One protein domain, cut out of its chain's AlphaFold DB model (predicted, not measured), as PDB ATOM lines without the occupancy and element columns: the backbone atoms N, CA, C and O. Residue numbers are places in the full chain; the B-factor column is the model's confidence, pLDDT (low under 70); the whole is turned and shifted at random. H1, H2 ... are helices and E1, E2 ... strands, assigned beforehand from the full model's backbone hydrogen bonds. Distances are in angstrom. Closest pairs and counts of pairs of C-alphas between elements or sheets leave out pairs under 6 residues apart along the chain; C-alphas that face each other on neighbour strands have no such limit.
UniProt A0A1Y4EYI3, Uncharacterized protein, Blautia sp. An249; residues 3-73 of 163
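This is residues 3 to 73 of the 163 residues of an uncharacterized protein of Blautia sp. An249 (UniProt A0A1Y4EYI3). A small twisted sheet of four short strands has two helices covering one face, H1 over E2 and H2 over E3, while its other face is bare of helices. A long loop, residues 28 to 41, joins the two helices. The printed part has 71 residues, with two named helices and four named strands that follow one another as E1, E2, H1, H2, E3, E4; the sheet's order is E1, E2, E3, E4, antiparallel throughout, and the class is mixed, helices and strands. It is compact, with a radius of gyration of the C-alphas of 11.0 A, and spans 33 by 22 by 19 A, only just elongated.

Find C-alpha 3 at (-46.647, 17.029, 41.683), where E1 begins; it runs over residues 3 to 5. E2 follows at residues 8 to 14, 14.7 A from first to last C-alpha. Then comes H1, residues 17 to 27, 15.3 A long. Look next for C-alpha 42 at (-27.443, 4.741, 37.915), from which H2 runs to residue 58, 25.1 A. E3 takes residues 64 to 67, and E4 residues 70 to 72, ending at C-alpha 72, (-40.847, 3.094, 43.643).

Start with the sheet, whose edge strands are E1 and E4. E1 and E2 form a hairpin, with N 3 and O 13 at 2.8 A, within hydrogen-bond range. The inner strands E2 and E3 are antiparallel, with N 12 and O 66 within range at 2.9 A. E3 and E4 form the other hairpin, with N 67 and O 70 within range at 2.8 A. E1 and E4 are apart. H1 is on the sheet at a height of 8.8 A, over E2 and slantwise to the strands, at 34 degrees to E2 on the local plane; look at the C-alphas of Ile 13 and Ile 20, the closest of E2 and H1, 6.2 A apart. H2 is on the same face at a height of 9.4 A, along the strands at 12 degrees to E3 on the local plane. It lies over E3 and only just not over E4, with 7 of its C-alphas falling on E3 and 2 on E4. The closest C-alphas of H2 and E4 are those of Arg 49 and Val 72, 6.2 A apart. H2 touches H1 with residues 52 to 56 alone, the C-alphas of Met 26 and Ala 55 coming closest at 6.5 A; they run opposite ways at a steep tilt of 66 degrees. In H1 every O i to N i+4 pair is within hydrogen-bond range, in H2 12 of 13.

The C-alphas farthest apart are those of Lys 18 and Phe 40, 33.1 A. The printed part has no cut; the link H1 to H2 is long, with 14 residues, and the other links are tight. The mean pLDDT of the printed part is 93.5, and no printed residue is under 70.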
ATOM      1  N   LYS A   3     -47.449  15.947  41.106       95.81
ATOM      2  CA  LYS A   3     -46.647  17.029  41.683       95.81
ATOM      3  C   LYS A   3     -45.165  16.668  41.597       95.81
ATOM      4  O   LYS A   3     -44.788  15.550  41.932       95.81
ATOM      5  N   GLU A   4     -44.340  17.604  41.143       96.38
ATOM      6  CA  GLU A   4     -42.883  17.515  41.286       96.38
ATOM      7  C   GLU A   4     -42.509  17.821  42.739       96.38
ATOM      8  O   GLU A   4     -43.019  18.785  43.319       96.38
ATOM      9  N   TYR A   5     -41.665  16.987  43.344       96.31
ATOM     10  CA  TYR A   5     -41.216  17.207  44.713       96.31
ATOM     11  C   TYR A   5     -40.241  18.389  44.755       96.31
ATOM     12  O   TYR A   5     -39.270  18.442  44.005       96.31
ATOM     13  N   SER A   6     -40.496  19.356  45.635       93.88
ATOM     14  CA  SER A   6     -39.812  20.658  45.613       93.88
ATOM     15  C   SER A   6     -38.306  20.578  45.869       93.88
ATOM     16  O   SER A   6     -37.562  21.421  45.370       93.88
ATOM     17  N   ARG A   7     -37.863  19.582  46.645       94.25
ATOM     18  CA  ARG A   7     -36.457  19.382  47.009       94.25
ATOM     19  C   ARG A   7     -35.682  18.538  45.997       94.25
ATOM     20  O   ARG A   7     -34.465  18.640  45.965       94.25
ATOM     21  N   ASN A   8     -36.355  17.749  45.152       94.06
ATOM     22  CA  ASN A   8     -35.702  16.939  44.124       94.06
ATOM     23  C   ASN A   8     -36.600  16.771  42.892       94.06
ATOM     24  O   ASN A   8     -37.601  16.056  42.929       94.06
ATOM     25  N   LYS A   9     -36.193  17.381  41.773       92.25
ATOM     26  CA  LYS A   9     -36.962  17.403  40.517       92.25
ATOM     27  C   LYS A   9     -37.048  16.047  39.816       92.25
ATOM     28  O   LYS A   9     -37.953  15.820  39.013       92.25
ATOM     29  N   SER A  10     -36.131  15.136  40.131       93.75
ATOM     30  CA  SER A  10     -36.174  13.754  39.654       93.75
ATOM     31  C   SER A  10     -37.269  12.945  40.354       93.75
ATOM     32  O   SER A  10     -37.620  11.865  39.877       93.75
ATOM     33  N   VAL A  11     -37.841  13.456  41.452       96.19
ATOM     34  CA  VAL A  11     -38.913  12.806  42.208       96.19
ATOM     35  C   VAL A  11     -40.264  13.443  41.883       96.19
ATOM     36  O   VAL A  11     -40.480  14.648  42.026       96.19
ATOM     37  N   ARG A  12     -41.224  12.613  41.477       97.56
ATOM     38  CA  ARG A  12     -42.619  13.011  41.243       97.56
ATOM     39  C   ARG A  12     -43.558  12.199  42.115       97.56
ATOM     40  O   ARG A  12     -43.324  11.027  42.382       97.56
ATOM     41  N   ILE A  13     -44.659  12.817  42.519       97.94
ATOM     42  CA  ILE A  13     -45.675  12.218  43.376       97.94
ATOM     43  C   ILE A  13     -47.012  12.276  42.645       97.94
ATOM     44  O   ILE A  13     -47.439  13.342  42.200       97.94
ATOM     45  N   SER A  14     -47.687  11.138  42.526       96.88
ATOM     46  CA  SER A  14     -49.003  11.026  41.903       96.88
ATOM     47  C   SER A  14     -50.029  10.485  42.892       96.88
ATOM     48  O   SER A  14     -49.806   9.462  43.536       96.88
ATOM     49  N   GLY A  15     -51.165  11.167  43.024       95.81
ATOM     50  CA  GLY A  15     -52.241  10.764  43.931       95.81
ATOM     51  C   GLY A  15     -53.291  11.851  44.150       95.81
ATOM     52  O   GLY A  15     -53.363  12.843  43.408       95.81
ATOM     53  N   GLY A  16     -54.129  11.659  45.167       96.69
ATOM     54  CA  GLY A  16     -54.992  12.698  45.724       96.69
ATOM     55  C   GLY A  16     -54.202  13.691  46.581       96.69
ATOM     56  O   GLY A  16     -53.129  13.374  47.085       96.69
ATOM     57  N   LYS A  17     -54.744  14.898  46.800       96.12
ATOM     58  CA  LYS A  17     -54.049  15.969  47.547       96.12
ATOM     59  C   LYS A  17     -53.518  15.513  48.913       96.12
ATOM     60  O   LYS A  17     -52.336  15.658  49.178       96.12
ATOM     61  N   LYS A  18     -54.365  14.874  49.730       95.75
ATOM     62  CA  LYS A  18     -53.967  14.358  51.052       95.75
ATOM     63  C   LYS A  18     -52.867  13.292  50.980       95.75
ATOM     64  O   LYS A  18     -52.066  13.184  51.899       95.75
ATOM     65  N   GLU A  19     -52.855  12.485  49.921       96.81
ATOM     66  CA  GLU A  19     -51.859  11.427  49.725       96.81
ATOM     67  C   GLU A  19     -50.517  12.022  49.301       96.81
ATOM     68  O   GLU A  19     -49.479  11.567  49.772       96.81
ATOM     69  N   ILE A  20     -50.552  13.065  48.466       97.44
ATOM     70  CA  ILE A  20     -49.374  13.846  48.084       97.44
ATOM     71  C   ILE A  20     -48.782  14.544  49.308       97.44
ATOM     72  O   ILE A  20     -47.598  14.373  49.567       97.44
ATOM     73  N   ASP A  21     -49.594  15.229  50.116       96.06
ATOM     74  CA  ASP A  21     -49.109  15.911  51.323       96.06
ATOM     75  C   ASP A  21     -48.461  14.922  52.320       96.06
ATOM     76  O   ASP A  21     -47.497  15.254  53.008       96.06
ATOM     77  N   ALA A  22     -48.979  13.690  52.414       96.81
ATOM     78  CA  ALA A  22     -48.388  12.634  53.240       96.81
ATOM     79  C   ALA A  22     -47.075  12.090  52.653       96.81
ATOM     80  O   ALA A  22     -46.125  11.853  53.397       96.81
ATOM     81  N   ALA A  23     -47.014  11.913  51.330       97.62
ATOM     82  CA  ALA A  23     -45.809  11.492  50.625       97.62
ATOM     83  C   ALA A  23     -44.677  12.519  50.755       97.62
ATOM     84  O   ALA A  23     -43.539  12.130  50.983       97.62
ATOM     85  N   GLU A  24     -44.978  13.817  50.675       97.19
ATOM     86  CA  GLU A  24     -43.976  14.875  50.858       97.19
ATOM     87  C   GLU A  24     -43.362  14.836  52.254       97.19
ATOM     88  O   GLU A  24     -42.145  14.811  52.375       97.19
ATOM     89  N   LYS A  25     -44.186  14.704  53.300       96.38
ATOM     90  CA  LYS A  25     -43.687  14.567  54.677       96.38
ATOM     91  C   LYS A  25     -42.791  13.344  54.864       96.38
ATOM     92  O   LYS A  25     -41.843  13.393  55.639       96.38
ATOM     93  N   MET A  26     -43.106  12.240  54.184       97.81
ATOM     94  CA  MET A  26     -42.247  11.058  54.182       97.81
ATOM     95  C   MET A  26     -40.918  11.353  53.478       97.81
ATOM     96  O   MET A  26     -39.867  11.034  54.028       97.81
ATOM     97  N   LEU A  27     -40.945  11.962  52.291       97.62
ATOM     98  CA  LEU A  27     -39.736  12.313  51.541       97.62
ATOM     99  C   LEU A  27     -38.854  13.295  52.319       97.62
ATOM    100  O   LEU A  27     -37.641  13.123  52.346       97.62
ATOM    101  N   ASP A  28     -39.453  14.240  53.046       96.38
ATOM    102  CA  ASP A  28     -38.733  15.183  53.908       96.38
ATOM    103  C   ASP A  28     -37.943  14.495  55.035       96.38
ATOM    104  O   ASP A  28     -36.997  15.084  55.558       96.38
ATOM    105  N   SER A  29     -38.295  13.253  55.397       95.62
ATOM    106  CA  SER A  29     -37.568  12.455  56.395       95.62
ATOM    107  C   SER A  29     -36.284  11.802  55.868       95.62
ATOM    108  O   SER A  29     -35.508  11.265  56.659       95.62
ATOM    109  N   ILE A  30     -36.050  11.836  54.553       96.19
ATOM    110  CA  ILE A  30     -34.854  11.284  53.915       96.19
ATOM    111  C   ILE A  30     -33.805  12.401  53.836       96.19
ATOM    112  O   ILE A  30     -34.007  13.399  53.146       96.19
ATOM    113  N   SER A  31     -32.697  12.247  54.568       89.19
ATOM    114  CA  SER A  31     -31.709  13.315  54.787       89.19
ATOM    115  C   SER A  31     -31.131  13.890  53.498       89.19
ATOM    116  O   SER A  31     -31.167  15.103  53.326       89.19
ATOM    117  N   ASP A  32     -30.702  13.028  52.577       89.44
ATOM    118  CA  ASP A  32     -29.983  13.446  51.368       89.44
ATOM    119  C   ASP A  32     -30.892  13.452  50.132       89.44
ATOM    120  O   ASP A  32     -30.413  13.352  49.006       89.44
ATOM    121  N   ILE A  33     -32.218  13.498  50.305       93.25
ATOM    122  CA  ILE A  33     -33.166  13.370  49.187       93.25
ATOM    123  C   ILE A  33     -33.017  14.482  48.148       93.25
ATOM    124  O   ILE A  33     -33.393  14.275  47.002       93.25
ATOM    125  N   ASP A  34     -32.493  15.646  48.528       90.94
ATOM    126  CA  ASP A  34     -32.278  16.811  47.668       90.94
ATOM    127  C   ASP A  34     -31.022  16.734  46.797       90.94
ATOM    128  O   ASP A  34     -30.885  17.534  45.871       90.94
ATOM    129  N   GLU A  35     -30.131  15.764  47.025       89.12
ATOM    130  CA  GLU A  35     -28.994  15.584  46.125       89.12
ATOM    131  C   GLU A  35     -29.477  15.190  44.725       89.12
ATOM    132  O   GLU A  35     -30.308  14.287  44.546       89.12
ATOM    133  N   GLU A  36     -28.918  15.868  43.723       84.56
ATOM    134  CA  GLU A  36     -29.237  15.639  42.321       84.56
ATOM    135  C   GLU A  36     -28.997  14.173  41.937       84.56
ATOM    136  O   GLU A  36     -28.051  13.527  42.392       84.56
ATOM    137  N   ILE A  37     -29.868  13.650  41.073       86.69
ATOM    138  CA  ILE A  37     -29.707  12.338  40.449       86.69
ATOM    139  C   ILE A  37     -29.312  12.588  38.990       86.69
ATOM    140  O   ILE A  37     -30.199  12.801  38.159       86.69
ATOM    141  N   PRO A  38     -28.007  12.595  38.651       80.00
ATOM    142  CA  PRO A  38     -27.578  12.806  37.278       80.00
ATOM    143  C   PRO A  38     -28.151  11.718  36.372       80.00
ATOM    144  O   PRO A  38     -28.109  10.537  36.715       80.00
ATOM    145  N   GLN A  39     -28.609  12.107  35.182       70.06
ATOM    146  CA  GLN A  39     -29.302  11.229  34.227       70.06
ATOM    147  C   GLN A  39     -28.542   9.930  33.885       70.06
ATOM    148  O   GLN A  39     -29.158   8.925  33.544       70.06
ATOM    149  N   PHE A  40     -27.210   9.933  33.985       75.31
ATOM    150  CA  PHE A  40     -26.355   8.785  33.658       75.31
ATOM    151  C   PHE A  40     -25.736   8.100  34.882       75.31
ATOM    152  O   PHE A  40     -24.915   7.195  34.731       75.31
ATOM    153  N   TYR A  41     -26.096   8.513  36.100       75.44
ATOM    154  CA  TYR A  41     -25.501   7.990  37.327       75.44
ATOM    155  C   TYR A  41     -26.452   7.027  38.043       75.44
ATOM    156  O   TYR A  41     -27.067   7.330  39.065       75.44
ATOM    157  N   THR A  42     -26.527   5.814  37.493       83.81
ATOM    158  CA  THR A  42     -27.443   4.741  37.915       83.81
ATOM    159  C   THR A  42     -27.295   4.339  39.381       83.81
ATOM    160  O   THR A  42     -28.250   3.854  39.980       83.81
ATOM    161  N   LYS A  43     -26.107   4.534  39.973       89.50
ATOM    162  CA  LYS A  43     -25.854   4.222  41.384       89.50
ATOM    163  C   LYS A  43     -26.682   5.110  42.313       89.50
ATOM    164  O   LYS A  43     -27.372   4.587  43.177       89.50
ATOM    165  N   ARG A  44     -26.657   6.432  42.109       92.19
ATOM    166  CA  ARG A  44     -27.401   7.369  42.966       92.19
ATOM    167  C   ARG A  44     -28.903   7.165  42.853       92.19
ATOM    168  O   ARG A  44     -29.588   7.211  43.866       92.19
ATOM    169  N   GLU A  45     -29.406   6.931  41.641       94.12
ATOM    170  CA  GLU A  45     -30.816   6.591  41.454       94.12
ATOM    171  C   GLU A  45     -31.180   5.346  42.268       94.12
ATOM    172  O   GLU A  45     -32.125   5.391  43.051       94.12
ATOM    173  N   GLY A  46     -30.379   4.283  42.169       95.38
ATOM    174  CA  GLY A  46     -30.568   3.076  42.968       95.38
ATOM    175  C   GLY A  46     -30.563   3.330  44.483       95.38
ATOM    176  O   GLY A  46     -31.430   2.822  45.197       95.38
ATOM    177  N   ASP A  47     -29.640   4.147  44.984       95.12
ATOM    178  CA  ASP A  47     -29.569   4.481  46.411       95.12
ATOM    179  C   ASP A  47     -30.831   5.240  46.870       95.12
ATOM    180  O   ASP A  47     -31.465   4.862  47.858       95.12
ATOM    181  N   VAL A  48     -31.266   6.254  46.109       96.06
ATOM    182  CA  VAL A  48     -32.482   7.036  46.410       96.06
ATOM    183  C   VAL A  48     -33.733   6.161  46.381       96.06
ATOM    184  O   VAL A  48     -34.605   6.283  47.242       96.06
ATOM    185  N   ARG A  49     -33.835   5.247  45.414       97.44
ATOM    186  CA  ARG A  49     -34.967   4.321  45.307       97.44
ATOM    187  C   ARG A  49     -35.094   3.425  46.538       97.44
ATOM    188  O   ARG A  49     -36.206   3.269  47.043       97.44
ATOM    189  N   LEU A  50     -33.982   2.903  47.061       97.81
ATOM    190  CA  LEU A  50     -33.979   2.120  48.303       97.81
ATOM    191  C   LEU A  50     -34.338   2.973  49.521       97.81
ATOM    192  O   LEU A  50     -35.153   2.543  50.334       97.81
ATOM    193  N   GLN A  51     -33.813   4.196  49.625       97.50
ATOM    194  CA  GLN A  51     -34.164   5.121  50.710       97.50
ATOM    195  C   GLN A  51     -35.665   5.437  50.734       97.50
ATOM    196  O   GLN A  51     -36.287   5.430  51.798       97.50
ATOM    197  N   ILE A  52     -36.266   5.677  49.565       97.94
ATOM    198  CA  ILE A  52     -37.711   5.897  49.435       97.94
ATOM    199  C   ILE A  52     -38.478   4.637  49.839       97.94
ATOM    200  O   ILE A  52     -39.441   4.739  50.600       97.94
ATOM    201  N   GLN A  53     -38.059   3.460  49.368       97.69
ATOM    202  CA  GLN A  53     -38.699   2.196  49.728       97.69
ATOM    203  C   GLN A  53     -38.634   1.941  51.245       97.69
ATOM    204  O   GLN A  53     -39.652   1.611  51.845       97.69
ATOM    205  N   ASP A  54     -37.489   2.176  51.893       97.06
ATOM    206  CA  ASP A  54     -37.333   2.045  53.347       97.06
ATOM    207  C   ASP A  54     -38.178   3.068  54.125       97.06
ATOM    208  O   ASP A  54     -38.691   2.771  55.208       97.06
ATOM    209  N   ALA A  55     -38.353   4.278  53.589       97.56
ATOM    210  CA  ALA A  55     -39.252   5.267  54.172       97.56
ATOM    211  C   ALA A  55     -40.722   4.825  54.060       97.56
ATOM    212  O   ALA A  55     -41.471   4.962  55.029       97.56
ATOM    213  N   MET A  56     -41.135   4.215  52.945       96.81
ATOM    214  CA  MET A  56     -42.496   3.678  52.776       96.81
ATOM    215  C   MET A  56     -42.842   2.582  53.792       96.81
ATOM    216  O   MET A  56     -44.010   2.417  54.139       96.81
ATOM    217  N   GLU A  57     -41.850   1.857  54.314       94.62
ATOM    218  CA  GLU A  57     -42.075   0.871  55.380       94.62
ATOM    219  C   GLU A  57     -42.398   1.527  56.733       94.62
ATOM    220  O   GLU A  57     -43.073   0.935  57.575       94.62
ATOM    221  N   LYS A  58     -41.952   2.769  56.946       93.88
ATOM    222  CA  LYS A  58     -42.184   3.538  58.181       93.88
ATOM    223  C   LYS A  58     -43.424   4.422  58.085       93.88
ATOM    224  O   LYS A  58     -44.101   4.658  59.086       93.88
ATOM    225  N   PHE A  59     -43.729   4.908  56.885       91.44
ATOM    226  CA  PHE A  59     -44.825   5.829  56.618       91.44
ATOM    227  C   PHE A  59     -45.809   5.195  55.636       91.44
ATOM    228  O   PHE A  59     -45.486   4.944  54.480       91.44
ATOM    229  N   SER A  60     -47.051   4.975  56.073       83.25
ATOM    230  CA  SER A  60     -48.104   4.445  55.200       83.25
ATOM    231  C   SER A  60     -48.511   5.487  54.148       83.25
ATOM    232  O   SER A  60     -49.376   6.332  54.388       83.25
ATOM    233  N   VAL A  61     -47.873   5.441  52.976       90.75
ATOM    234  CA  VAL A  61     -48.121   6.361  51.859       90.75
ATOM    235  C   VAL A  61     -48.890   5.653  50.747       90.75
ATOM    236  O   VAL A  61     -48.487   4.608  50.240       90.75
ATOM    237  N   LYS A  62     -50.025   6.242  50.353       92.19
ATOM    238  CA  LYS A  62     -50.876   5.721  49.269       92.19
ATOM    239  C   LYS A  62     -50.531   6.280  47.892       92.19
ATOM    240  O   LYS A  62     -50.816   5.615  46.900       92.19
ATOM    241  N   ALA A  63     -49.917   7.461  47.832       95.56
ATOM    242  CA  ALA A  63     -49.472   8.048  46.576       95.56
ATOM    243  C   ALA A  63     -48.438   7.146  45.879       95.56
ATOM    244  O   ALA A  63     -47.705   6.396  46.531       95.56
ATOM    245  N   SER A  64     -48.374   7.233  44.555       96.62
ATOM    246  CA  SER A  64     -47.256   6.696  43.785       96.62
ATOM    247  C   SER A  64     -46.118   7.705  43.815       96.62
ATOM    248  O   SER A  64     -46.337   8.889  43.557       96.62
ATOM    249  N   ILE A  65     -44.912   7.241  44.119       97.81
ATOM    250  CA  ILE A  65     -43.693   8.049  44.075       97.81
ATOM    251  C   ILE A  65     -42.857   7.518  42.920       97.81
ATOM    252  O   ILE A  65     -42.654   6.313  42.817       97.81
ATOM    253  N   LEU A  66     -42.425   8.411  42.038       96.88
ATOM    254  CA  LEU A  66     -41.673   8.092  40.837       96.88
ATOM    255  C   LEU A  66     -40.300   8.754  40.923       96.88
ATOM    256  O   LEU A  66     -40.231   9.952  41.186       96.88
ATOM    257  N   VAL A  67     -39.236   8.003  40.649       95.75
ATOM    258  CA  VAL A  67     -37.868   8.507  40.469       95.75
ATOM    259  C   VAL A  67     -37.531   8.406  38.987       95.75
ATOM    260  O   VAL A  67     -37.708   7.347  38.389       95.75
ATOM    261  N   ASN A  68     -37.151   9.524  38.363       92.75
ATOM    262  CA  ASN A  68     -36.878   9.619  36.922       92.75
ATOM    263  C   ASN A  68     -37.996   9.028  36.036       92.75
ATOM    264  O   ASN A  68     -37.756   8.514  34.948       92.75
ATOM    265  N   GLY A  69     -39.246   9.129  36.499       92.25
ATOM    266  CA  GLY A  69     -40.421   8.617  35.790       92.25
ATOM    267  C   GLY A  69     -40.779   7.156  36.076       92.25
ATOM    268  O   GLY A  69     -41.809   6.710  35.579       92.25
ATOM    269  N   ASN A  70     -40.020   6.444  36.912       93.94
ATOM    270  CA  ASN A  70     -40.293   5.054  37.279       93.94
ATOM    271  C   ASN A  70     -40.761   4.928  38.730       93.94
ATOM    272  O   ASN A  70     -40.198   5.544  39.633       93.94
ATOM    273  N   THR A  71     -41.802   4.131  38.960       96.44
ATOM    274  CA  THR A  71     -42.439   3.984  40.277       96.44
ATOM    275  C   THR A  71     -41.531   3.265  41.273       96.44
ATOM    276  O   THR A  71     -41.012   2.191  40.981       96.44
ATOM    277  N   VAL A  72     -41.400   3.810  42.486       97.69
ATOM    278  CA  VAL A  72     -40.847   3.094  43.643       97.69
ATOM    279  C   VAL A  72     -41.949   2.267  44.296       97.69
ATOM    280  O   VAL A  72     -43.004   2.807  44.653       97.69
ATOM    281  N   TYR A  73     -41.722   0.965  44.464       97.38
ATOM    282  CA  TYR A  73     -42.738   0.071  45.020       97.38
ATOM    283  C   TYR A  73     -42.509  -0.193  46.517       97.38
ATOM    284  O   TYR A  73     -41.406  -0.587  46.898       97.38
TER     285      TYR A  73